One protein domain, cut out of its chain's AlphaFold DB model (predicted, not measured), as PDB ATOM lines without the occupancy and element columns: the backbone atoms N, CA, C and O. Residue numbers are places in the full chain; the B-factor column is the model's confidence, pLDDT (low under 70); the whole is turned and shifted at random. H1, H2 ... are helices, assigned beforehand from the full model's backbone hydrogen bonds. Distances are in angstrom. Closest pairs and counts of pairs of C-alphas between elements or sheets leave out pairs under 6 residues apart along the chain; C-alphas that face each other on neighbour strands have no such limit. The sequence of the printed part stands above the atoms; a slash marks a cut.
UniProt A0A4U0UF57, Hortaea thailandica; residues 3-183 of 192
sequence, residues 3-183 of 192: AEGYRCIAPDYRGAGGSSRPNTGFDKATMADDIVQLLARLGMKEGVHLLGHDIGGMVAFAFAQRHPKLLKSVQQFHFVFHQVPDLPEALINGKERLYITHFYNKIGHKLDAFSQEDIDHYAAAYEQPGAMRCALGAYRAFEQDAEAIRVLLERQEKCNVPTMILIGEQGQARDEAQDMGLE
ATOM      1  N   ALA A   3     122.768 118.577 120.469       65.06
ATOM      2  CA  ALA A   3     123.489 119.234 121.568       65.06
ATOM      3  C   ALA A   3     124.253 120.512 121.148       65.06
ATOM      4  O   ALA A   3     124.549 121.347 121.990       65.06
ATOM      5  N   GLU A   4     124.505 120.687 119.846       70.31
ATOM      6  CA  GLU A   4     125.166 121.857 119.243       70.31
ATOM      7  C   GLU A   4     124.139 122.889 118.722       70.31
ATOM      8  O   GLU A   4     124.457 123.732 117.889       70.31
ATOM      9  N   GLY A   5     122.869 122.787 119.141       74.06
ATOM     10  CA  GLY A   5     121.796 123.719 118.766       74.06
ATOM     11  C   GLY A   5     121.088 123.440 117.431       74.06
ATOM     12  O   GLY A   5     120.164 124.172 117.076       74.06
ATOM     13  N   TYR A   6     121.451 122.386 116.693       62.50
ATOM     14  CA  TYR A   6     120.797 122.054 115.418       62.50
ATOM     15  C   TYR A   6     119.481 121.291 115.610       62.50
ATOM     16  O   TYR A   6     119.428 120.274 116.303       62.50
ATOM     17  N   ARG A   7     118.425 121.695 114.892       75.88
ATOM     18  CA  ARG A   7     117.191 120.903 114.765       75.88
ATOM     19  C   ARG A   7     117.406 119.750 113.778       75.88
ATOM     20  O   ARG A   7     117.339 119.949 112.570       75.88
ATOM     21  N   CYS A   8     117.638 118.545 114.291       70.88
ATOM     22  CA  CYS A   8     117.766 117.335 113.475       70.88
ATOM     23  C   CYS A   8     116.390 116.783 113.066       70.88
ATOM     24  O   CYS A   8     115.492 116.675 113.900       70.88
ATOM     25  N   ILE A   9     116.237 116.412 111.793       76.19
ATOM     26  CA  ILE A   9     115.042 115.766 111.235       76.19
ATOM     27  C   ILE A   9     115.531 114.618 110.346       76.19
ATOM     28  O   ILE A   9     116.340 114.850 109.452       76.19
ATOM     29  N   ALA A  10     115.047 113.402 110.592       79.62
ATOM     30  CA  ALA A  10     115.364 112.210 109.810       79.62
ATOM     31  C   ALA A  10     114.044 111.569 109.343       79.62
ATOM     32  O   ALA A  10     113.402 110.877 110.132       79.62
ATOM     33  N   PRO A  11     113.567 111.877 108.124       83.38
ATOM     34  CA  PRO A  11     112.331 111.315 107.597       83.38
ATOM     35  C   PRO A  11     112.579 109.973 106.901       83.38
ATOM     36  O   PRO A  11     113.568 109.812 106.185       83.38
ATOM     37  N   ASP A  12     111.624 109.053 107.016       84.69
ATOM     38  CA  ASP A  12     111.550 107.904 106.114       84.69
ATOM     39  C   ASP A  12     111.219 108.392 104.698       84.69
ATOM     40  O   ASP A  12     110.207 109.068 104.484       84.69
ATOM     41  N   TYR A  13     112.040 108.034 103.710       82.19
ATOM     42  CA  TYR A  13     111.735 108.325 102.308       82.19
ATOM     43  C   TYR A  13     110.556 107.470 101.806       82.19
ATOM     44  O   TYR A  13     110.200 106.451 102.405       82.19
ATOM     45  N   ARG A  14     109.931 107.871 100.690       92.00
ATOM     46  CA  ARG A  14     108.798 107.135 100.099       92.00
ATOM     47  C   ARG A  14     109.091 105.638  99.946       92.00
ATOM     48  O   ARG A  14     110.069 105.232  99.326       92.00
ATOM     49  N   GLY A  15     108.212 104.807 100.488       87.00
ATOM     50  CA  GLY A  15     108.331 103.354 100.454       87.00
ATOM     51  C   GLY A  15     109.168 102.715 101.566       87.00
ATOM     52  O   GLY A  15     109.130 101.490 101.678       87.00
ATOM     53  N   ALA A  16     109.868 103.500 102.391       85.00
ATOM     54  CA  ALA A  16     110.598 103.027 103.567       85.00
ATOM     55  C   ALA A  16     109.823 103.280 104.872       85.00
ATOM     56  O   ALA A  16     108.952 104.149 104.930       85.00
ATOM     57  N   GLY A  17     110.147 102.507 105.915       87.56
ATOM     58  CA  GLY A  17     109.670 102.708 107.289       87.56
ATOM     59  C   GLY A  17     108.163 102.976 107.418       87.56
ATOM     60  O   GLY A  17     107.326 102.202 106.926       87.56
ATOM     61  N   GLY A  18     107.821 104.076 108.089       88.06
ATOM     62  CA  GLY A  18     106.454 104.563 108.283       88.06
ATOM     63  C   GLY A  18     105.879 105.378 107.117       88.06
ATOM     64  O   GLY A  18     104.701 105.734 107.154       88.06
ATOM     65  N   SER A  19     106.668 105.669 106.078       92.00
ATOM     66  CA  SER A  19     106.223 106.464 104.928       92.00
ATOM     67  C   SER A  19     105.283 105.695 103.989       92.00
ATOM     68  O   SER A  19     105.187 104.462 103.987       92.00
ATOM     69  N   SER A  20     104.543 106.445 103.164       90.50
ATOM     70  CA  SER A  20     103.618 105.875 102.180       90.50
ATOM     71  C   SER A  20     104.365 105.041 101.131       90.50
ATOM     72  O   SER A  20     105.517 105.318 100.806       90.50
ATOM     73  N   ARG A  21     103.711 104.003 100.593       91.69
ATOM     74  CA  ARG A  21     104.286 103.038  99.634       91.69
ATOM     75  C   ARG A  21     103.657 103.213  98.237       91.69
ATOM     76  O   ARG A  21     102.831 102.386  97.847       91.69
ATOM     77  N   PRO A  22     103.969 104.297  97.492       90.75
ATOM     78  CA  PRO A  22     103.388 104.557  96.171       90.75
ATOM     79  C   PRO A  22     103.774 103.474  95.150       90.75
ATOM     80  O   PRO A  22     104.630 102.629  95.402       90.75
ATOM     81  N   ASN A  23     103.134 103.481  93.979       88.06
ATOM     82  CA  ASN A  23     103.431 102.513  92.913       88.06
ATOM     83  C   ASN A  23     104.558 102.957  91.967       88.06
ATOM     84  O   ASN A  23     105.100 102.120  91.254       88.06
ATOM     85  N   THR A  24     104.900 104.246  91.947       88.62
ATOM     86  CA  THR A  24     105.822 104.869  90.985       88.62
ATOM     87  C   THR A  24     106.554 106.065  91.609       88.62
ATOM     88  O   THR A  24     106.242 106.483  92.727       88.62
ATOM     89  N   GLY A  25     107.518 106.633  90.872       89.81
ATOM     90  CA  GLY A  25     108.255 107.836  91.272       89.81
ATOM     91  C   GLY A  25     109.330 107.557  92.320       89.81
ATOM     92  O   GLY A  25     109.337 108.206  93.359       89.81
ATOM     93  N   PHE A  26     110.173 106.545  92.086       86.88
ATOM     94  CA  PHE A  26     111.353 106.216  92.909       86.88
ATOM     95  C   PHE A  26     112.669 106.736  92.289       86.88
ATOM     96  O   PHE A  26     113.770 106.420  92.757       86.88
ATOM     97  N   ASP A  27     112.551 107.539  91.231       85.69
ATOM     98  CA  ASP A  27     113.625 108.389  90.730       85.69
ATOM     99  C   ASP A  27     114.010 109.446  91.773       85.69
ATOM    100  O   ASP A  27     113.186 109.934  92.558       85.69
ATOM    101  N   LYS A  28     115.297 109.786  91.803       82.38
ATOM    102  CA  LYS A  28     115.883 110.626  92.851       82.38
ATOM    103  C   LYS A  28     115.390 112.073  92.782       82.38
ATOM    104  O   LYS A  28     115.376 112.741  93.812       82.38
ATOM    105  N   ALA A  29     114.927 112.532  91.616       80.00
ATOM    106  CA  ALA A  29     114.285 113.835  91.454       80.00
ATOM    107  C   ALA A  29     112.947 113.895  92.214       80.00
ATOM    108  O   ALA A  29     112.788 114.727  93.107       80.00
ATOM    109  N   THR A  30     112.038 112.949  91.959       88.44
ATOM    110  CA  THR A  30     110.756 112.858  92.677       88.44
ATOM    111  C   THR A  30     110.959 112.659  94.186       88.44
ATOM    112  O   THR A  30     110.232 113.232  94.997       88.44
ATOM    113  N   MET A  31     111.976 111.888  94.592       85.31
ATOM    114  CA  MET A  31     112.325 111.720  96.010       85.31
ATOM    115  C   MET A  31     112.895 112.998  96.654       85.31
ATOM    116  O   MET A  31     112.686 113.214  97.846       85.31
ATOM    117  N   ALA A  32     113.584 113.860  95.900       76.56
ATOM    118  CA  ALA A  32     114.032 115.165  96.390       76.56
ATOM    119  C   ALA A  32     112.857 116.151  96.555       76.56
ATOM    120  O   ALA A  32     112.803 116.882  97.547       76.56
ATOM    121  N   ASP A  33     111.876 116.121  95.645       87.75
ATOM    122  CA  ASP A  33     110.664 116.947  95.735       87.75
ATOM    123  C   ASP A  33     109.798 116.610  96.967       87.75
ATOM    124  O   ASP A  33     109.138 117.497  97.521       87.75
ATOM    125  N   ASP A  34     109.822 115.367  97.461       90.50
ATOM    126  CA  ASP A  34     109.202 115.010  98.749       90.50
ATOM    127  C   ASP A  34     109.860 115.743  99.928       90.50
ATOM    128  O   ASP A  34     109.167 116.217 100.833       90.50
ATOM    129  N   ILE A  35     111.192 115.873  99.922       80.88
ATOM    130  CA  ILE A  35     111.933 116.587 100.971       80.88
ATOM    131  C   ILE A  35     111.598 118.082 100.931       80.88
ATOM    132  O   ILE A  35     111.371 118.684 101.981       80.88
ATOM    133  N   VAL A  36     111.475 118.678  99.739       80.69
ATOM    134  CA  VAL A  36     111.027 120.075  99.580       80.69
ATOM    135  C   VAL A  36     109.616 120.269 100.148       80.69
ATOM    136  O   VAL A  36     109.379 121.207 100.916       80.69
ATOM    137  N   GLN A  37     108.686 119.361  99.839       88.25
ATOM    138  CA  GLN A  37     107.324 119.393 100.385       88.25
ATOM    139  C   GLN A  37     107.309 119.239 101.913       88.25
ATOM    140  O   GLN A  37     106.599 119.981 102.598       88.25
ATOM    141  N   LEU A  38     108.118 118.330 102.469       86.44
ATOM    142  CA  LEU A  38     108.258 118.148 103.913       86.44
ATOM    143  C   LEU A  38     108.782 119.420 104.598       86.44
ATOM    144  O   LEU A  38     108.174 119.887 105.563       86.44
ATOM    145  N   LEU A  39     109.866 120.013 104.089       79.31
ATOM    146  CA  LEU A  39     110.451 121.237 104.649       79.31
ATOM    147  C   LEU A  39     109.453 122.404 104.626       79.31
ATOM    148  O   LEU A  39     109.282 123.080 105.645       79.31
ATOM    149  N   ALA A  40     108.706 122.567 103.529       83.44
ATOM    150  CA  ALA A  40     107.645 123.566 103.425       83.44
ATOM    151  C   ALA A  40     106.544 123.369 104.487       83.44
ATOM    152  O   ALA A  40     106.100 124.341 105.105       83.44
ATOM    153  N   ARG A  41     106.135 122.119 104.756       88.50
ATOM    154  CA  ARG A  41     105.151 121.777 105.806       88.50
ATOM    155  C   ARG A  41     105.694 121.987 107.223       88.50
ATOM    156  O   ARG A  41     104.915 122.291 108.122       88.50
ATOM    157  N   LEU A  42     107.008 121.876 107.417       85.12
ATOM    158  CA  LEU A  42     107.701 122.157 108.681       85.12
ATOM    159  C   LEU A  42     108.075 123.641 108.867       85.12
ATOM    160  O   LEU A  42     108.691 123.987 109.879       85.12
ATOM    161  N   GLY A  43     107.708 124.510 107.915       81.31
ATOM    162  CA  GLY A  43     107.989 125.950 107.938       81.31
ATOM    163  C   GLY A  43     109.442 126.323 107.622       81.31
ATOM    164  O   GLY A  43     109.822 127.478 107.797       81.31
ATOM    165  N   MET A  44     110.255 125.369 107.162       75.06
ATOM    166  CA  MET A  44     111.684 125.546 106.899       75.06
ATOM    167  C   MET A  44     111.879 125.968 105.440       75.06
ATOM    168  O   MET A  44     111.550 125.215 104.527       75.06
ATOM    169  N   LYS A  45     112.368 127.196 105.225       62.22
ATOM    170  CA  LYS A  45     112.473 127.818 103.890       62.22
ATOM    171  C   LYS A  45     113.911 128.063 103.425       62.22
ATOM    172  O   LYS A  45     114.139 128.188 102.229       62.22
ATOM    173  N   GLU A  46     114.860 128.120 104.354       65.25
ATOM    174  CA  GLU A  46     116.288 128.343 104.111       65.25
ATOM    175  C   GLU A  46     117.115 127.806 105.296       65.25
ATOM    176  O   GLU A  46     116.547 127.376 106.301       65.25
ATOM    177  N   GLY A  47     118.449 127.805 105.178       60.72
ATOM    178  CA  GLY A  47     119.356 127.439 106.279       60.72
ATOM    179  C   GLY A  47     119.377 125.949 106.660       60.72
ATOM    180  O   GLY A  47     119.741 125.613 107.783       60.72
ATOM    181  N   VAL A  48     118.971 125.052 105.757       64.56
ATOM    182  CA  VAL A  48     118.921 123.602 106.011       64.56
ATOM    183  C   VAL A  48     120.220 122.927 105.568       64.56
ATOM    184  O   VAL A  48     120.623 123.052 104.414       64.56
ATOM    185  N   HIS A  49     120.835 122.152 106.462       61.88
ATOM    186  CA  HIS A  49     121.885 121.198 106.102       61.88
ATOM    187  C   HIS A  49     121.242 119.852 105.749       61.88
ATOM    188  O   HIS A  49     120.527 119.281 106.573       61.88
ATOM    189  N   LEU A  50     121.491 119.350 104.538       59.34
ATOM    190  CA  LEU A  50     121.015 118.044 104.083       59.34
ATOM    191  C   LEU A  50     122.158 117.024 104.148       59.34
ATOM    192  O   LEU A  50     123.243 117.278 103.629       59.34
ATOM    193  N   LEU A  51     121.901 115.874 104.769       52.12
ATOM    194  CA  LEU A  51     122.814 114.734 104.828       52.12
ATOM    195  C   LEU A  51     122.179 113.555 104.086       52.12
ATOM    196  O   LEU A  51     121.022 113.225 104.337       52.12
ATOM    197  N   GLY A  52     122.942 112.920 103.199       52.56
ATOM    198  CA  GLY A  52     122.533 111.722 102.472       52.56
ATOM    199  C   GLY A  52     123.486 110.558 102.730       52.56
ATOM    200  O   GLY A  52     124.697 110.749 102.780       52.56
ATOM    201  N   HIS A  53     122.937 109.353 102.870       56.53
ATOM    202  CA  HIS A  53     123.673 108.095 103.008       56.53
ATOM    203  C   HIS A  53     123.045 107.027 102.094       56.53
ATOM    204  O   HIS A  53     121.821 106.998 101.964       56.53
ATOM    205  N   ASP A  54     123.859 106.187 101.446       66.75
ATOM    206  CA  ASP A  54     123.418 105.170 100.467       66.75
ATOM    207  C   ASP A  54     122.511 105.766  99.354       66.75
ATOM    208  O   ASP A  54     122.889 106.760  98.728       66.75
ATOM    209  N   ILE A  55     121.297 105.249  99.126       59.62
ATOM    210  CA  ILE A  55     120.290 105.835  98.226       59.62
ATOM    211  C   ILE A  55     119.923 107.264  98.642       59.62
ATOM    212  O   ILE A  55     119.732 108.120  97.781       59.62
ATOM    213  N   GLY A  56     119.878 107.569  99.941       47.53
ATOM    214  CA  GLY A  56     119.737 108.945 100.426       47.53
ATOM    215  C   GLY A  56     120.934 109.820 100.037       47.53
ATOM    216  O   GLY A  56     120.774 111.015  99.803       47.53
ATOM    217  N   GLY A  57     122.115 109.213  99.897       52.47
ATOM    218  CA  GLY A  57     123.302 109.804  99.288       52.47
ATOM    219  C   GLY A  57     123.056 110.107  97.817       52.47
ATOM    220  O   GLY A  57     123.245 111.244  97.420       52.47
ATOM    221  N   MET A  58     122.517 109.163  97.037       59.78
ATOM    222  CA  MET A  58     122.115 109.396  95.639       59.78
ATOM    223  C   MET A  58     121.003 110.453  95.479       59.78
ATOM    224  O   MET A  58     121.006 111.176  94.488       59.78
ATOM    225  N   VAL A  59     120.080 110.601  96.439       54.28
ATOM    226  CA  VAL A  59     119.073 111.687  96.451       54.28
ATOM    227  C   VAL A  59     119.722 113.038  96.760       54.28
ATOM    228  O   VAL A  59     119.526 113.997  96.013       54.28
ATOM    229  N   ALA A  60     120.535 113.119  97.818       46.12
ATOM    230  CA  ALA A  60     121.295 114.325  98.151       46.12
ATOM    231  C   ALA A  60     122.294 114.698  97.039       46.12
ATOM    232  O   ALA A  60     122.544 115.877  96.799       46.12
ATOM    233  N   PHE A  61     122.809 113.699  96.321       45.81
ATOM    234  CA  PHE A  61     123.669 113.841  95.158       45.81
ATOM    235  C   PHE A  61     122.882 114.303  93.939       45.81
ATOM    236  O   PHE A  61     123.319 115.257  93.339       45.81
ATOM    237  N   ALA A  62     121.702 113.765  93.610       53.03
ATOM    238  CA  ALA A  62     120.864 114.280  92.517       53.03
ATOM    239  C   ALA A  62     120.425 115.741  92.755       53.03
ATOM    240  O   ALA A  62     120.474 116.573  91.845       53.03
ATOM    241  N   PHE A  63     120.089 116.081  94.004       47.97
ATOM    242  CA  PHE A  63     119.900 117.460  94.469       47.97
ATOM    243  C   PHE A  63     121.167 118.306  94.231       47.97
ATOM    244  O   PHE A  63     121.104 119.382  93.635       47.97
ATOM    245  N   ALA A  64     122.331 117.765  94.597       44.41
ATOM    246  CA  ALA A  64     123.652 118.305  94.296       44.41
ATOM    247  C   ALA A  64     124.165 118.000  92.864       44.41
ATOM    248  O   ALA A  64     125.344 118.235  92.611       44.41
ATOM    249  N   GLN A  65     123.318 117.519  91.930       43.03
ATOM    250  CA  GLN A  65     123.681 117.129  90.551       43.03
ATOM    251  C   GLN A  65     122.740 117.694  89.468       43.03
ATOM    252  O   GLN A  65     122.903 117.408  88.283       43.03
ATOM    253  N   ARG A  66     121.944 118.722  89.799       49.47
ATOM    254  CA  ARG A  66     121.641 119.840  88.864       49.47
ATOM    255  C   ARG A  66     122.898 120.648  88.473       49.47
ATOM    256  O   ARG A  66     122.860 121.875  88.415       49.47
ATOM    257  N   HIS A  67     124.031 119.945  88.427       43.91
ATOM    258  CA  HIS A  67     125.246 120.310  89.149       43.91
ATOM    259  C   HIS A  67     126.425 119.303  88.859       43.91
ATOM    260  O   HIS A  67     126.673 118.475  89.718       43.91
ATOM    261  N   PRO A  68     127.165 119.228  87.712       38.28
ATOM    262  CA  PRO A  68     127.616 117.928  87.210       38.28
ATOM    263  C   PRO A  68     129.125 117.951  86.837       38.28
ATOM    264  O   PRO A  68     129.860 118.839  87.251       38.28
ATOM    265  N   LYS A  69     129.587 117.036  85.988       40.31
ATOM    266  CA  LYS A  69     130.553 117.152  84.855       40.31
ATOM    267  C   LYS A  69     131.258 115.814  84.635       40.31
ATOM    268  O   LYS A  69     131.989 115.664  83.659       40.31
ATOM    269  N   LEU A  70     131.053 114.876  85.540       39.12
ATOM    270  CA  LEU A  70     131.774 113.638  85.591       39.12
ATOM    271  C   LEU A  70     130.818 112.539  86.187       39.12
ATOM    272  O   LEU A  70     129.943 112.867  86.992       39.12
ATOM    273  N   LEU A  71     130.903 111.289  85.704       35.28
ATOM    274  CA  LEU A  71     130.721 109.999  86.423       35.28
ATOM    275  C   LEU A  71     130.996 108.823  85.475       35.28
ATOM    276  O   LEU A  71     130.254 108.616  84.515       35.28
ATOM    277  N   LYS A  72     132.099 108.087  85.702       29.17
ATOM    278  CA  LYS A  72     132.606 107.078  84.740       29.17
ATOM    279  C   LYS A  72     132.336 105.602  85.054       29.17
ATOM    280  O   LYS A  72     132.275 104.832  84.098       29.17
ATOM    281  N   SER A  73     132.135 105.190  86.310       28.80
ATOM    282  CA  SER A  73     131.617 103.844  86.644       28.80
ATOM    283  C   SER A  73     131.301 103.663  88.130       28.80
ATOM    284  O   SER A  73     132.065 104.119  88.969       28.80
ATOM    285  N   VAL A  74     130.262 102.881  88.443       34.59
ATOM    286  CA  VAL A  74     130.023 102.256  89.761       34.59
ATOM    287  C   VAL A  74     129.487 100.837  89.523       34.59
ATOM    288  O   VAL A  74     128.632 100.650  88.659       34.59
ATOM    289  N   GLN A  75     129.958  99.833  90.274       28.58
ATOM    290  CA  GLN A  75     129.382  98.480  90.262       28.58
ATOM    291  C   GLN A  75     129.414  97.805  91.637       28.58
ATOM    292  O   GLN A  75     130.467  97.668  92.251       28.58
ATOM    293  N   GLN A  76     128.275  97.233  92.035       37.25
ATOM    294  CA  GLN A  76     128.201  96.089  92.946       37.25
ATOM    295  C   GLN A  76     127.112  95.130  92.435       37.25
ATOM    296  O   GLN A  76     126.061  95.566  91.967       37.25
ATOM    297  N   PHE A  77     127.351  93.816  92.533       39.78
ATOM    298  CA  PHE A  77     126.505  92.759  91.940       39.78
ATOM    299  C   PHE A  77     125.003  92.853  92.281       39.78
ATOM    300  O   PHE A  77     124.151  92.445  91.493       39.78
ATOM    301  N   HIS A  78     124.674  93.385  93.460       54.41
ATOM    302  CA  HIS A  78     123.306  93.470  93.949       54.41
ATOM    303  C   HIS A  78     122.492  94.568  93.250       54.41
ATOM    304  O   HIS A  78     121.277  94.426  93.158       54.41
ATOM    305  N   PHE A  79     123.131  95.612  92.699       47.28
ATOM    306  CA  PHE A  79     122.415  96.657  91.962       47.28
ATOM    307  C   PHE A  79     121.767  96.101  90.686       47.28
ATOM    308  O   PHE A  79     120.596  96.370  90.435       47.28
ATOM    309  N   VAL A  80     122.481  95.241  89.948       47.28
ATOM    310  CA  VAL A  80     121.950  94.554  88.754       47.28
ATOM    311  C   VAL A  80     120.907  93.503  89.135       47.28
ATOM    312  O   VAL A  80     119.869  93.398  88.487       47.28
ATOM    313  N   PHE A  81     121.141  92.743  90.212       53.41
ATOM    314  CA  PHE A  81     120.173  91.762  90.709       53.41
ATOM    315  C   PHE A  81     118.826  92.427  91.035       53.41
ATOM    316  O   PHE A  81     117.798  91.999  90.522       53.41
ATOM    317  N   HIS A  82     118.836  93.519  91.805       64.81
ATOM    318  CA  HIS A  82     117.635  94.244  92.240       64.81
ATOM    319  C   HIS A  82     116.839  94.934  91.122       64.81
ATOM    320  O   HIS A  82     115.670  95.268  91.320       64.81
ATOM    321  N   GLN A  83     117.439  95.141  89.950       50.56
ATOM    322  CA  GLN A  83     116.763  95.762  88.811       50.56
ATOM    323  C   GLN A  83     115.814  94.812  88.078       50.56
ATOM    324  O   GLN A  83     114.810  95.273  87.532       50.56
ATOM    325  N   VAL A  84     116.080  93.502  88.085       62.72
ATOM    326  CA  VAL A  84     115.246  92.526  87.369       62.72
ATOM    327  C   VAL A  84     113.824  92.536  87.963       62.72
ATOM    328  O   VAL A  84     113.680  92.423  89.183       62.72
ATOM    329  N   PRO A  85     112.756  92.713  87.162       67.69
ATOM    330  CA  PRO A  85     111.384  92.576  87.650       67.69
ATOM    331  C   PRO A  85     111.108  91.160  88.166       67.69
ATOM    332  O   PRO A  85     111.605  90.190  87.596       67.69
ATOM    333  N   ASP A  86     110.323  91.061  89.240       69.50
ATOM    334  CA  ASP A  86     109.790  89.842  89.877       69.50
ATOM    335  C   ASP A  86     110.814  88.839  90.458       69.50
ATOM    336  O   ASP A  86     110.503  88.118  91.407       69.50
ATOM    337  N   LEU A  87     112.042  88.786  89.935       62.38
ATOM    338  CA  LEU A  87     113.069  87.815  90.318       62.38
ATOM    339  C   LEU A  87     113.631  88.037  91.742       62.38
ATOM    340  O   LEU A  87     113.704  87.057  92.487       62.38
ATOM    341  N   PRO A  88     114.008  89.258  92.176       76.12
ATOM    342  CA  PRO A  88     114.454  89.499  93.548       76.12
ATOM    343  C   PRO A  88     113.318  89.304  94.544       76.12
ATOM    344  O   PRO A  88     113.530  88.668  95.573       76.12
ATOM    345  N   GLU A  89     112.108  89.780  94.227       76.94
ATOM    346  CA  GLU A  89     110.922  89.537  95.046       76.94
ATOM    347  C   GLU A  89     110.697  88.031  95.263       76.94
ATOM    348  O   GLU A  89     110.590  87.597  96.409       76.94
ATOM    349  N   ALA A  90     110.721  87.216  94.203       76.00
ATOM    350  CA  ALA A  90     110.529  85.767  94.300       76.00
ATOM    351  C   ALA A  90     111.653  85.030  95.057       76.00
ATOM    352  O   ALA A  90     111.401  83.996  95.677       76.00
ATOM    353  N   LEU A  91     112.895  85.528  95.007       75.00
ATOM    354  CA  LEU A  91     114.050  84.886  95.650       75.00
ATOM    355  C   LEU A  91     114.277  85.324  97.105       75.00
ATOM    356  O   LEU A  91     114.849  84.551  97.881       75.00
ATOM    357  N   ILE A  92     113.849  86.537  97.466       82.69
ATOM    358  CA  ILE A  92     113.978  87.107  98.816       82.69
ATOM    359  C   ILE A  92     112.747  86.789  99.682       82.69
ATOM    360  O   ILE A  92     112.890  86.725 100.901       82.69
ATOM    361  N   ASN A  93     111.570  86.540  99.090       80.75
ATOM    362  CA  ASN A  93     110.341  86.285  99.847       80.75
ATOM    363  C   ASN A  93     110.473  85.110 100.840       80.75
ATOM    364  O   ASN A  93     110.880  84.004 100.471       80.75
ATOM    365  N   GLY A  94     110.134  85.361 102.107       81.31
ATOM    366  CA  GLY A  94     110.285  84.404 103.212       81.31
ATOM    367  C   GLY A  94     111.739  84.167 103.653       81.31
ATOM    368  O   GLY A  94     112.020  83.206 104.374       81.31
ATOM    369  N   LYS A  95     112.681  84.994 103.181       82.44
ATOM    370  CA  LYS A  95     114.126  84.958 103.471       82.44
ATOM    371  C   LYS A  95     114.704  86.360 103.702       82.44
ATOM    372  O   LYS A  95     115.925  86.524 103.691       82.44
ATOM    373  N   GLU A  96     113.849  87.353 103.935       82.44
ATOM    374  CA  GLU A  96     114.166  88.774 104.089       82.44
ATOM    375  C   GLU A  96     115.292  88.970 105.114       82.44
ATOM    376  O   GLU A  96     116.349  89.511 104.782       82.44
ATOM    377  N   ARG A  97     115.138  88.403 106.320       73.50
ATOM    378  CA  ARG A  97     116.165  88.413 107.375       73.50
ATOM    379  C   ARG A  97     117.516  87.854 106.914       73.50
ATOM    380  O   ARG A  97     118.552  88.457 107.189       73.50
ATOM    381  N   LEU A  98     117.526  86.699 106.240       72.38
ATOM    382  CA  LEU A  98     118.759  86.049 105.775       72.38
ATOM    383  C   LEU A  98     119.462  86.916 104.725       72.38
ATOM    384  O   LEU A  98     120.680  87.094 104.789       72.38
ATOM    385  N   TYR A  99     118.687  87.470 103.792       73.38
ATOM    386  CA  TYR A  99     119.190  88.358 102.754       73.38
ATOM    387  C   TYR A  99     119.798  89.631 103.359       73.38
ATOM    388  O   TYR A  99     120.963  89.929 103.103       73.38
ATOM    389  N   ILE A 100     119.054  90.332 104.222       71.25
ATOM    390  CA  ILE A 100     119.485  91.573 104.881       71.25
ATOM    391  C   ILE A 100     120.712  91.341 105.780       71.25
ATOM    392  O   ILE A 100     121.672  92.108 105.716       71.25
ATOM    393  N   THR A 101     120.746  90.244 106.546       68.88
ATOM    394  CA  THR A 101     121.913  89.881 107.376       68.88
ATOM    395  C   THR A 101     123.155  89.625 106.518       68.88
ATOM    396  O   THR A 101     124.237  90.121 106.830       68.88
ATOM    397  N   HIS A 102     123.023  88.882 105.410       68.38
ATOM    398  CA  HIS A 102     124.130  88.686 104.468       68.38
ATOM    399  C   HIS A 102     124.575  90.011 103.835       68.38
ATOM    400  O   HIS A 102     125.773  90.241 103.685       68.38
ATOM    401  N   PHE A 103     123.624  90.875 103.480       64.94
ATOM    402  CA  PHE A 103     123.880  92.161 102.843       64.94
ATOM    403  C   PHE A 103     124.716  93.080 103.741       64.94
ATOM    404  O   PHE A 103     125.812  93.472 103.339       64.94
ATOM    405  N   TYR A 104     124.270  93.332 104.979       63.09
ATOM    406  CA  TYR A 104     125.012  94.149 105.944       63.09
ATOM    407  C   TYR A 104     126.390  93.558 106.272       63.09
ATOM    408  O   TYR A 104     127.380  94.286 106.231       63.09
ATOM    409  N   ASN A 105     126.493  92.241 106.485       65.44
ATOM    410  CA  ASN A 105     127.782  91.579 106.731       65.44
ATOM    411  C   ASN A 105     128.731  91.598 105.519       65.44
ATOM    412  O   ASN A 105     129.934  91.419 105.680       65.44
ATOM    413  N   LYS A 106     128.217  91.774 104.295       61.91
ATOM    414  CA  LYS A 106     129.037  91.829 103.075       61.91
ATOM    415  C   LYS A 106     129.570  93.233 102.778       61.91
ATOM    416  O   LYS A 106     130.645  93.347 102.192       61.91
ATOM    417  N   ILE A 107     128.814  94.276 103.122       56.00
ATOM    418  CA  ILE A 107     129.181  95.679 102.849       56.00
ATOM    419  C   ILE A 107     129.822  96.375 104.057       56.00
ATOM    420  O   ILE A 107     130.580  97.326 103.885       56.00
ATOM    421  N   GLY A 108     129.527  95.915 105.275       53.50
ATOM    422  CA  GLY A 108     130.079  96.462 106.506       53.50
ATOM    423  C   GLY A 108     131.512  95.996 106.738       53.50
ATOM    424  O   GLY A 108     131.772  94.803 106.848       53.50
ATOM    425  N   HIS A 109     132.446  96.939 106.879       52.50
ATOM    426  CA  HIS A 109     133.825  96.610 107.245       52.50
ATOM    427  C   HIS A 109     133.940  96.076 108.689       52.50
ATOM    428  O   HIS A 109     134.739  95.190 108.980       52.50
ATOM    429  N   LYS A 110     133.121  96.608 109.606       69.06
ATOM    430  CA  LYS A 110     133.049  96.171 111.003       69.06
ATOM    431  C   LYS A 110     131.778  95.339 111.213       69.06
ATOM    432  O   LYS A 110     130.682  95.889 111.245       69.06
ATOM    433  N   LEU A 111     131.935  94.021 111.342       61.69
ATOM    434  CA  LEU A 111     130.825  93.053 111.348       61.69
ATOM    435  C   LEU A 111     130.013  93.026 112.657       61.69
ATOM    436  O   LEU A 111     128.869  92.592 112.658       61.69
ATOM    437  N   ASP A 112     130.582  93.514 113.760       72.62
ATOM    438  CA  ASP A 112     129.930  93.698 115.066       72.62
ATOM    439  C   ASP A 112     129.370  95.123 115.261       72.62
ATOM    440  O   ASP A 112     129.004  95.499 116.371       72.62
ATOM    441  N   ALA A 113     129.326  95.950 114.206       71.81
ATOM    442  CA  ALA A 113     128.799  97.317 114.288       71.81
ATOM    443  C   ALA A 113     127.269  97.386 114.446       71.81
ATOM    444  O   ALA A 113     126.766  98.411 114.899       71.81
ATOM    445  N   PHE A 114     126.553  96.318 114.085       74.88
ATOM    446  CA  PHE A 114     125.106  96.185 114.249       74.88
ATOM    447  C   PHE A 114     124.805  95.054 115.230       74.88
ATOM    448  O   PHE A 114     125.324  93.942 115.095       74.88
ATOM    449  N   SER A 115     123.952  95.327 116.214       82.69
ATOM    450  CA  SER A 115     123.413  94.300 117.098       82.69
ATOM    451  C   SER A 115     122.352  93.460 116.375       82.69
ATOM    452  O   SER A 115     121.858  93.823 115.306       82.69
ATOM    453  N   GLN A 116     121.954  92.328 116.966       78.56
ATOM    454  CA  GLN A 116     120.801  91.583 116.444       78.56
ATOM    455  C   GLN A 116     119.498  92.387 116.567       78.56
ATOM    456  O   GLN A 116     118.647  92.247 115.703       78.56
ATOM    457  N   GLU A 117     119.361  93.269 117.563       83.31
ATOM    458  CA  GLU A 117     118.186  94.139 117.712       83.31
ATOM    459  C   GLU A 117     118.078  95.151 116.555       83.31
ATOM    460  O   GLU A 117     116.992  95.354 116.011       83.31
ATOM    461  N   ASP A 118     119.208  95.701 116.092       78.38
ATOM    462  CA  ASP A 118     119.247  96.557 114.896       78.38
ATOM    463  C   ASP A 118     118.830  95.773 113.637       78.38
ATOM    464  O   ASP A 118     118.034  96.248 112.826       78.38
ATOM    465  N   ILE A 119     119.337  94.542 113.483       80.12
ATOM    466  CA  ILE A 119     118.999  93.660 112.353       80.12
ATOM    467  C   ILE A 119     117.507  93.286 112.376       80.12
ATOM    468  O   ILE A 119     116.865  93.313 111.324       80.12
ATOM    469  N   ASP A 120     116.949  92.976 113.549       82.62
ATOM    470  CA  ASP A 120     115.523  92.690 113.754       82.62
ATOM    471  C   ASP A 120     114.660  93.884 113.336       82.62
ATOM    472  O   ASP A 120     113.695  93.725 112.582       82.62
ATOM    473  N   HIS A 121     115.043  95.085 113.776       82.88
ATOM    474  CA  HIS A 121     114.349  96.328 113.461       82.88
ATOM    475  C   HIS A 121     114.313  96.603 111.949       82.88
ATOM    476  O   HIS A 121     113.242  96.856 111.387       82.88
ATOM    477  N   TYR A 122     115.460  96.503 111.266       78.56
ATOM    478  CA  TYR A 122     115.519  96.712 109.816       78.56
ATOM    479  C   TYR A 122     114.793  95.611 109.029       78.56
ATOM    480  O   TYR A 122     114.092  95.925 108.064       78.56
ATOM    481  N   ALA A 123     114.897  94.341 109.438       80.81
ATOM    482  CA  ALA A 123     114.181  93.240 108.788       80.81
ATOM    483  C   ALA A 123     112.657  93.449 108.850       80.81
ATOM    484  O   ALA A 123     111.996  93.450 107.809       80.81
ATOM    485  N   ALA A 124     112.113  93.753 110.035       83.94
ATOM    486  CA  ALA A 124     110.682  93.986 110.235       83.94
ATOM    487  C   ALA A 124     110.125  95.171 109.415       83.94
ATOM    488  O   ALA A 124     108.938  95.185 109.067       83.94
ATOM    489  N   ALA A 125     110.962  96.161 109.079       82.75
ATOM    490  CA  ALA A 125     110.594  97.277 108.206       82.75
ATOM    491  C   ALA A 125     110.499  96.874 106.718       82.75
ATOM    492  O   ALA A 125     109.607  97.354 106.009       82.75
ATOM    493  N   TYR A 126     111.378  95.975 106.252       82.25
ATOM    494  CA  TYR A 126     111.371  95.443 104.881       82.25
ATOM    495  C   TYR A 126     110.341  94.322 104.659       82.25
ATOM    496  O   TYR A 126     109.818  94.199 103.551       82.25
ATOM    497  N   GLU A 127     109.992  93.566 105.702       86.44
ATOM    498  CA  GLU A 127     108.935  92.540 105.685       86.44
ATOM    499  C   GLU A 127     107.518  93.125 105.498       86.44
ATOM    500  O   GLU A 127     106.582  92.407 105.144       86.44
ATOM    501  N   GLN A 128     107.335  94.440 105.690       87.31
ATOM    502  CA  GLN A 128     106.039  95.093 105.485       87.31
ATOM    503  C   GLN A 128     105.552  94.956 104.027       87.31
ATOM    504  O   GLN A 128     106.331  95.202 103.099       87.31
ATOM    505  N   PRO A 129     104.255  94.669 103.781       88.19
ATOM    506  CA  PRO A 129     103.715  94.495 102.436       88.19
ATOM    507  C   PRO A 129     104.100  95.621 101.466       88.19
ATOM    508  O   PRO A 129     103.811  96.800 101.675       88.19
ATOM    509  N   GLY A 130     104.779  95.241 100.382       83.50
ATOM    510  CA  GLY A 130     105.234  96.159  99.340       83.50
ATOM    511  C   GLY A 130     106.475  96.997  99.676       83.50
ATOM    512  O   GLY A 130     106.914  97.728  98.789       83.50
ATOM    513  N   ALA A 131     107.068  96.895 100.875       84.75
ATOM    514  CA  ALA A 131     108.303  97.607 101.225       84.75
ATOM    515  C   ALA A 131     109.485  97.150 100.355       84.75
ATOM    516  O   ALA A 131     110.090  97.988  99.692       84.75
ATOM    517  N   MET A 132     109.729  95.835 100.232       85.81
ATOM    518  CA  MET A 132     110.744  95.294  99.309       85.81
ATOM    519  C   MET A 132     110.565  95.794  97.869       85.81
ATOM    520  O   MET A 132     111.515  96.273  97.260       85.81
ATOM    521  N   ARG A 133     109.339  95.786  97.334       91.62
ATOM    522  CA  ARG A 133     109.038  96.320  95.995       91.62
ATOM    523  C   ARG A 133     109.396  97.810  95.865       91.62
ATOM    524  O   ARG A 133     109.906  98.219  94.827       91.62
ATOM    525  N   CYS A 134     109.138  98.625  96.893       85.00
ATOM    526  CA  CYS A 134     109.519 100.043  96.884       85.00
ATOM    527  C   CYS A 134     111.040 100.223  96.973       85.00
ATOM    528  O   CYS A 134     111.599 101.037  96.243       85.00
ATOM    529  N   ALA A 135     111.703  99.429  97.820       79.38
ATOM    530  CA  ALA A 135     113.155  99.407  97.944       79.38
ATOM    531  C   ALA A 135     113.803  99.104  96.588       79.38
ATOM    532  O   ALA A 135     114.559  99.926  96.087       79.38
ATOM    533  N   LEU A 136     113.405  98.005  95.937       81.12
ATOM    534  CA  LEU A 136     113.841  97.615  94.589       81.12
ATOM    535  C   LEU A 136     113.450  98.657  93.520       81.12
ATOM    536  O   LEU A 136     114.190  98.878  92.564       81.12
ATOM    537  N   GLY A 137     112.329  99.361  93.699       78.44
ATOM    538  CA  GLY A 137     111.920 100.487  92.852       78.44
ATOM    539  C   GLY A 137     112.983 101.586  92.744       78.44
ATOM    540  O   GLY A 137     113.216 102.099  91.650       78.44
ATOM    541  N   ALA A 138     113.695 101.886  93.835       72.00
ATOM    542  CA  ALA A 138     114.779 102.871  93.833       72.00
ATOM    543  C   ALA A 138     116.015 102.428  93.020       72.00
ATOM    544  O   ALA A 138     116.740 103.297  92.536       72.00
ATOM    545  N   TYR A 139     116.218 101.114  92.841       72.06
ATOM    546  CA  TYR A 139     117.265 100.503  92.004       72.06
ATOM    547  C   TYR A 139     116.841 100.454  90.529       72.06
ATOM    548  O   TYR A 139     117.638 100.717  89.628       72.06
ATOM    549  N   ARG A 140     115.563 100.141  90.274       80.75
ATOM    550  CA  ARG A 140     114.948 100.131  88.933       80.75
ATOM    551  C   ARG A 140     114.930 101.517  88.290       80.75
ATOM    552  O   ARG A 140     115.045 101.622  87.075       80.75
ATOM    553  N   ALA A 141     114.850 102.571  89.100       81.12
ATOM    554  CA  ALA A 141     114.938 103.950  88.635       81.12
ATOM    555  C   ALA A 141     116.331 104.356  88.108       81.12
ATOM    556  O   ALA A 141     116.432 105.398  87.477       81.12
ATOM    557  N   PHE A 142     117.390 103.559  88.300       76.19
ATOM    558  CA  PHE A 142     118.768 103.977  87.997       76.19
ATOM    559  C   PHE A 142     119.023 104.423  86.554       76.19
ATOM    560  O   PHE A 142     119.799 105.349  86.363       76.19
ATOM    561  N   GLU A 143     118.392 103.823  85.541       72.31
ATOM    562  CA  GLU A 143     118.541 104.308  84.156       72.31
ATOM    563  C   GLU A 143     117.805 105.639  83.934       72.31
ATOM    564  O   GLU A 143     118.310 106.521  83.245       72.31
ATOM    565  N   GLN A 144     116.646 105.836  84.575       76.62
ATOM    566  CA  GLN A 144     115.927 107.115  84.569       76.62
ATOM    567  C   GLN A 144     116.716 108.196  85.328       76.62
ATOM    568  O   GLN A 144     116.785 109.337  84.875       76.62
ATOM    569  N   ASP A 145     117.339 107.831  86.449       78.25
ATOM    570  CA  ASP A 145     118.221 108.697  87.228       78.25
ATOM    571  C   ASP A 145     119.475 109.056  86.426       78.25
ATOM    572  O   ASP A 145     119.820 110.229  86.332       78.25
ATOM    573  N   ALA A 146     120.123 108.074  85.792       71.19
ATOM    574  CA  ALA A 146     121.289 108.281  84.939       71.19
ATOM    575  C   ALA A 146     120.964 109.180  83.740       71.19
ATOM    576  O   ALA A 146     121.766 110.049  83.404       71.19
ATOM    577  N   GLU A 147     119.791 109.029  83.124       73.44
ATOM    578  CA  GLU A 147     119.354 109.888  82.023       73.44
ATOM    579  C   GLU A 147     119.021 111.312  82.496       73.44
ATOM    580  O   GLU A 147     119.470 112.287  81.890       73.44
ATOM    581  N   ALA A 148     118.331 111.464  83.631       72.94
ATOM    582  CA  ALA A 148     118.117 112.772  84.252       72.94
ATOM    583  C   ALA A 148     119.455 113.457  84.591       72.94
ATOM    584  O   ALA A 148     119.639 114.643  84.316       72.94
ATOM    585  N   ILE A 149     120.418 112.695  85.114       66.75
ATOM    586  CA  ILE A 149     121.783 113.144  85.397       66.75
ATOM    587  C   ILE A 149     122.519 113.529  84.101       66.75
ATOM    588  O   ILE A 149     123.142 114.588  84.075       66.75
ATOM    589  N   ARG A 150     122.412 112.762  83.003       68.31
ATOM    590  CA  ARG A 150     122.975 113.117  81.677       68.31
ATOM    591  C   ARG A 150     122.439 114.449  81.159       68.31
ATOM    592  O   ARG A 150     123.235 115.313  80.791       68.31
ATOM    593  N   VAL A 151     121.127 114.667  81.224       73.69
ATOM    594  CA  VAL A 151     120.504 115.937  80.807       73.69
ATOM    595  C   VAL A 151     121.018 117.127  81.630       73.69
ATOM    596  O   VAL A 151     121.141 118.236  81.105       73.69
ATOM    597  N   LEU A 152     121.354 116.921  82.908       65.25
ATOM    598  CA  LEU A 152     121.971 117.946  83.757       65.25
ATOM    599  C   LEU A 152     123.476 118.113  83.448       65.25
ATOM    600  O   LEU A 152     123.964 119.244  83.405       65.25
ATOM    601  N   LEU A 153     124.194 117.018  83.149       63.94
ATOM    602  CA  LEU A 153     125.603 117.001  82.719       63.94
ATOM    603  C   LEU A 153     125.838 117.838  81.453       63.94
ATOM    604  O   LEU A 153     126.743 118.680  81.442       63.94
ATOM    605  N   GLU A 154     125.004 117.670  80.428       72.81
ATOM    606  CA  GLU A 154     125.100 118.403  79.155       72.81
ATOM    607  C   GLU A 154     124.951 119.927  79.320       72.81
ATOM    608  O   GLU A 154     125.567 120.702  78.585       72.81
ATOM    609  N   ARG A 155     124.181 120.375  80.321       76.06
ATOM    610  CA  ARG A 155     123.876 121.798  80.567       76.06
ATOM    611  C   ARG A 155     124.943 122.548  81.370       76.06
ATOM    612  O   ARG A 155     124.868 123.768  81.481       76.06
ATOM    613  N   GLN A 156     125.932 121.852  81.937       66.38
ATOM    614  CA  GLN A 156     127.007 122.406  82.788       66.38
ATOM    615  C   GLN A 156     126.572 123.219  84.035       66.38
ATOM    616  O   GLN A 156     127.431 123.801  84.708       66.38
ATOM    617  N   GLU A 157     125.285 123.266  84.386       72.81
ATOM    618  CA  GLU A 157     124.785 123.809  85.662       72.81
ATOM    619  C   GLU A 157     125.513 123.043  86.785       72.81
ATOM    620  O   GLU A 157     125.151 121.898  86.872       72.81
ATOM    621  N   LYS A 158     126.537 123.540  87.543       72.38
ATOM    622  CA  LYS A 158     127.516 122.769  88.419       72.38
ATOM    623  C   LYS A 158     127.366 123.001  89.941       72.38
ATOM    624  O   LYS A 158     127.088 124.147  90.289       72.38
ATOM    625  N   CYS A 159     127.614 122.007  90.827       70.12
ATOM    626  CA  CYS A 159     127.268 122.149  92.261       70.12
ATOM    627  C   CYS A 159     128.009 123.297  92.918       70.12
ATOM    628  O   CYS A 159     129.240 123.348  92.908       70.12
ATOM    629  N   ASN A 160     127.226 124.208  93.483       66.38
ATOM    630  CA  ASN A 160     127.684 125.422  94.140       66.38
ATOM    631  C   ASN A 160     127.284 125.483  95.625       66.38
ATOM    632  O   ASN A 160     127.788 126.351  96.333       66.38
ATOM    633  N   VAL A 161     126.440 124.565  96.110       66.44
ATOM    634  CA  VAL A 161     126.196 124.364  97.546       66.44
ATOM    635  C   VAL A 161     127.435 123.702  98.159       66.44
ATOM    636  O   VAL A 161     127.811 122.630  97.676       66.44
ATOM    637  N   PRO A 162     128.079 124.280  99.196       64.44
ATOM    638  CA  PRO A 162     129.244 123.680  99.847       64.44
ATOM    639  C   PRO A 162     128.978 122.225 100.244       64.44
ATOM    640  O   PRO A 162     128.064 121.943 101.016       64.44
ATOM    641  N   THR A 163     129.751 121.303  99.670       61.22
ATOM    642  CA  THR A 163     129.557 119.856  99.823       61.22
ATOM    643  C   THR A 163     130.781 119.252 100.501       61.22
ATOM    644  O   THR A 163     131.907 119.512 100.083       61.22
ATOM    645  N   MET A 164     130.555 118.426 101.521       66.44
ATOM    646  CA  MET A 164     131.573 117.576 102.139       66.44
ATOM    647  C   MET A 164     131.225 116.121 101.829       66.44
ATOM    648  O   MET A 164     130.072 115.720 101.986       66.44
ATOM    649  N   ILE A 165     132.211 115.344 101.389       65.94
ATOM    650  CA  ILE A 165     132.062 113.918 101.093       65.94
ATOM    651  C   ILE A 165     132.929 113.169 102.095       65.94
ATOM    652  O   ILE A 165     134.133 113.391 102.158       65.94
ATOM    653  N   LEU A 166     132.295 112.309 102.889       64.25
ATOM    654  CA  LEU A 166     132.959 111.462 103.871       64.25
ATOM    655  C   LEU A 166     132.880 110.019 103.389       64.25
ATOM    656  O   LEU A 166     131.784 109.489 103.205       64.25
ATOM    657  N   ILE A 167     134.033 109.383 103.205       69.94
ATOM    658  CA  ILE A 167     134.142 107.967 102.858       69.94
ATOM    659  C   ILE A 167     135.050 107.294 103.886       69.94
ATOM    660  O   ILE A 167     136.072 107.842 104.293       69.94
ATOM    661  N   GLY A 168     134.635 106.118 104.360       70.62
ATOM    662  CA  GLY A 168     135.408 105.359 105.336       70.62
ATOM    663  C   GLY A 168     136.741 104.904 104.746       70.62
ATOM    664  O   GLY A 168     136.786 104.447 103.609       70.62
ATOM    665  N   GLU A 169     137.808 104.958 105.543       76.50
ATOM    666  CA  GLU A 169     139.177 104.588 105.141       76.50
ATOM    667  C   GLU A 169     139.284 103.181 104.514       76.50
ATOM    668  O   GLU A 169     140.159 102.925 103.687       76.50
ATOM    669  N   GLN A 170     138.383 102.278 104.910       75.50
ATOM    670  CA  GLN A 170     138.310 100.879 104.474       75.50
ATOM    671  C   GLN A 170     137.043 100.606 103.630       75.50
ATOM    672  O   GLN A 170     136.593  99.469 103.502       75.50
ATOM    673  N   GLY A 171     136.430 101.666 103.088       65.94
ATOM    674  CA  GLY A 171     135.292 101.601 102.175       65.94
ATOM    675  C   GLY A 171     135.716 101.279 100.740       65.94
ATOM    676  O   GLY A 171     136.788 101.673 100.293       65.94
ATOM    677  N   GLN A 172     134.853 100.585  99.994       63.81
ATOM    678  CA  GLN A 172     135.184 100.073  98.654       63.81
ATOM    679  C   GLN A 172     135.384 101.154  97.580       63.81
ATOM    680  O   GLN A 172     136.000 100.856  96.571       63.81
ATOM    681  N   ALA A 173     134.875 102.371  97.795       65.12
ATOM    682  CA  ALA A 173     135.003 103.503  96.872       65.12
ATOM    683  C   ALA A 173     136.023 104.551  97.363       65.12
ATOM    684  O   ALA A 173     135.887 105.732  97.058       65.12
ATOM    685  N   ARG A 174     136.982 104.156  98.217       70.88
ATOM    686  CA  ARG A 174     137.980 105.057  98.826       70.88
ATOM    687  C   ARG A 174     138.806 105.797  97.775       70.88
ATOM    688  O   ARG A 174     139.043 106.991  97.935       70.88
ATOM    689  N   ASP A 175     139.253 105.091  96.744       72.06
ATOM    690  CA  ASP A 175     140.228 105.622  95.792       72.06
ATOM    691  C   ASP A 175     139.539 106.452  94.695       72.06
ATOM    692  O   ASP A 175     140.082 107.458  94.244       72.06
ATOM    693  N   GLU A 176     138.296 106.111  94.341       68.75
ATOM    694  CA  GLU A 176     137.452 106.885  93.426       68.75
ATOM    695  C   GLU A 176     136.734 108.058  94.120       68.75
ATOM    696  O   GLU A 176     136.326 109.000  93.446       68.75
ATOM    697  N   ALA A 177     136.598 108.037  95.454       68.38
ATOM    698  CA  ALA A 177     135.888 109.015  96.293       68.38
ATOM    699  C   ALA A 177     136.078 110.481  95.885       68.38
ATOM    700  O   ALA A 177     135.119 111.250  95.762       68.38
ATOM    701  N   GLN A 178     137.343 110.880  95.745       69.62
ATOM    702  CA  GLN A 178     137.731 112.260  95.500       69.62
ATOM    703  C   GLN A 178     137.373 112.675  94.079       69.62
ATOM    704  O   GLN A 178     136.784 113.743  93.889       69.62
ATOM    705  N   ASP A 179     137.677 111.813  93.106       72.44
ATOM    706  CA  ASP A 179     137.245 112.011  91.733       72.44
ATOM    707  C   ASP A 179     135.722 112.114  91.722       72.44
ATOM    708  O   ASP A 179     135.237 113.173  91.338       72.44
ATOM    709  N   MET A 180     134.981 111.141  92.277       70.25
ATOM    710  CA  MET A 180     133.507 111.110  92.409       70.25
ATOM    711  C   MET A 180     132.889 112.368  93.051       70.25
ATOM    712  O   MET A 180     131.728 112.697  92.795       70.25
ATOM    713  N   GLY A 181     133.644 113.112  93.862       68.12
ATOM    714  CA  GLY A 181     133.240 114.427  94.363       68.12
ATOM    715  C   GLY A 181     133.444 115.557  93.356       68.12
ATOM    716  O   GLY A 181     132.541 116.371  93.120       68.12
ATOM    717  N   LEU A 182     134.613 115.584  92.713       69.88
ATOM    718  CA  LEU A 182     134.945 116.513  91.631       69.88
ATOM    719  C   LEU A 182     134.016 116.302  90.414       69.88
ATOM    720  O   LEU A 182     133.492 117.295  89.890       69.88
ATOM    721  N   GLU A 183     133.743 115.039  90.038       70.38
ATOM    722  CA  GLU A 183     132.393 114.430  90.052       70.38
ATOM    723  C   GLU A 183     131.267 115.406  89.615       70.38
ATOM    724  O   GLU A 183     130.841 115.537  88.462       70.38
TER     725      GLU A 183
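This is residues 3 to 183 of the 192 residues of a protein of Hortaea thailandica (UniProt A0A4U0UF57). H7 and H8 follow each other as a run of two helices with one residue between them; H2 and the start of H1, which pack on each other about perpendicular, come near H8, while H3 packs crosswise on H7, H4 comes near H7, and H5 packs on H6, which leads into H7 by a tight link. The helices make few contacts and mostly cross, H2 is nearest the middle, and the long stretch 155 to 176 leads to H9, a short helix that touches no other. The printed part has 181 residues with nine named helices, H1 to H9 in order, and no named strand; the class is all helix, though just 88 residues are in named elements. It is compact, with a radius of gyration of the C-alphas of 17.2 A, and spans 45 by 38 by 35 A.

Start at C-alpha 3 and pass residues 3 to 27, which hold no named element. Find C-alpha 28 at (115.883, 110.626, 92.851); from there H1 runs 20.2 A to residue 41. Next come H2, residues 55 to 63, H3, residues 77 to 83, and H4, residues 87 to 92. H5 covers residues 96 to 107 over 16.6 A, and H6 residues 116 to 126 over 15.4 A. H7 is residues 131 to 140, and H8, residues 142 to 154, is 18.1 A long. H9, residues 177 to 182, ends at C-alpha 182, at (134.945, 116.513, 91.631).

Look first at H1, which touches H2 with residues 28 to 32 alone; their closest C-alphas, Lys 28 and Val 59, are 4.9 A apart, and the lines are about perpendicular at 82 degrees. H2 and H8 are close but not clearly touching, Ala 62 to Ile 149 at 7.3 A between closest C-alphas, with a shallow tilt of 25 degrees, the same way. H7 and H8 meet only through their link. H3 touches H7, closest C-alphas Gln 83 and Arg 140 at 4.7 A, about perpendicular at 76 degrees. H4 is close to H7 but not clearly touching, closest C-alphas Glu 89 and Arg 133 at 7.1 A. H5 touches H6 with residues 96 to 101 alone, closest C-alphas Arg 97 and Ala 123 at 5.4 A, a steep tilt of 62 degrees, opposite ways. H8 and H9 are apart. Every O i to N i+4 pair is within hydrogen-bond range in H2, H3, H4, H5, H6, H8 and H9; H1 has 9 of 10 and H7 5 of 6.

The C-alphas farthest apart, those of Gln 116 and Arg 155, are 47.0 A apart. The printed part has no cut. The links H1 to H2, H2 to H3 and H8 to H9 are long. The mean pLDDT of the printed part is 70.3; 77 residues are under 70, among them residues 45 to 87 and 101 to 111.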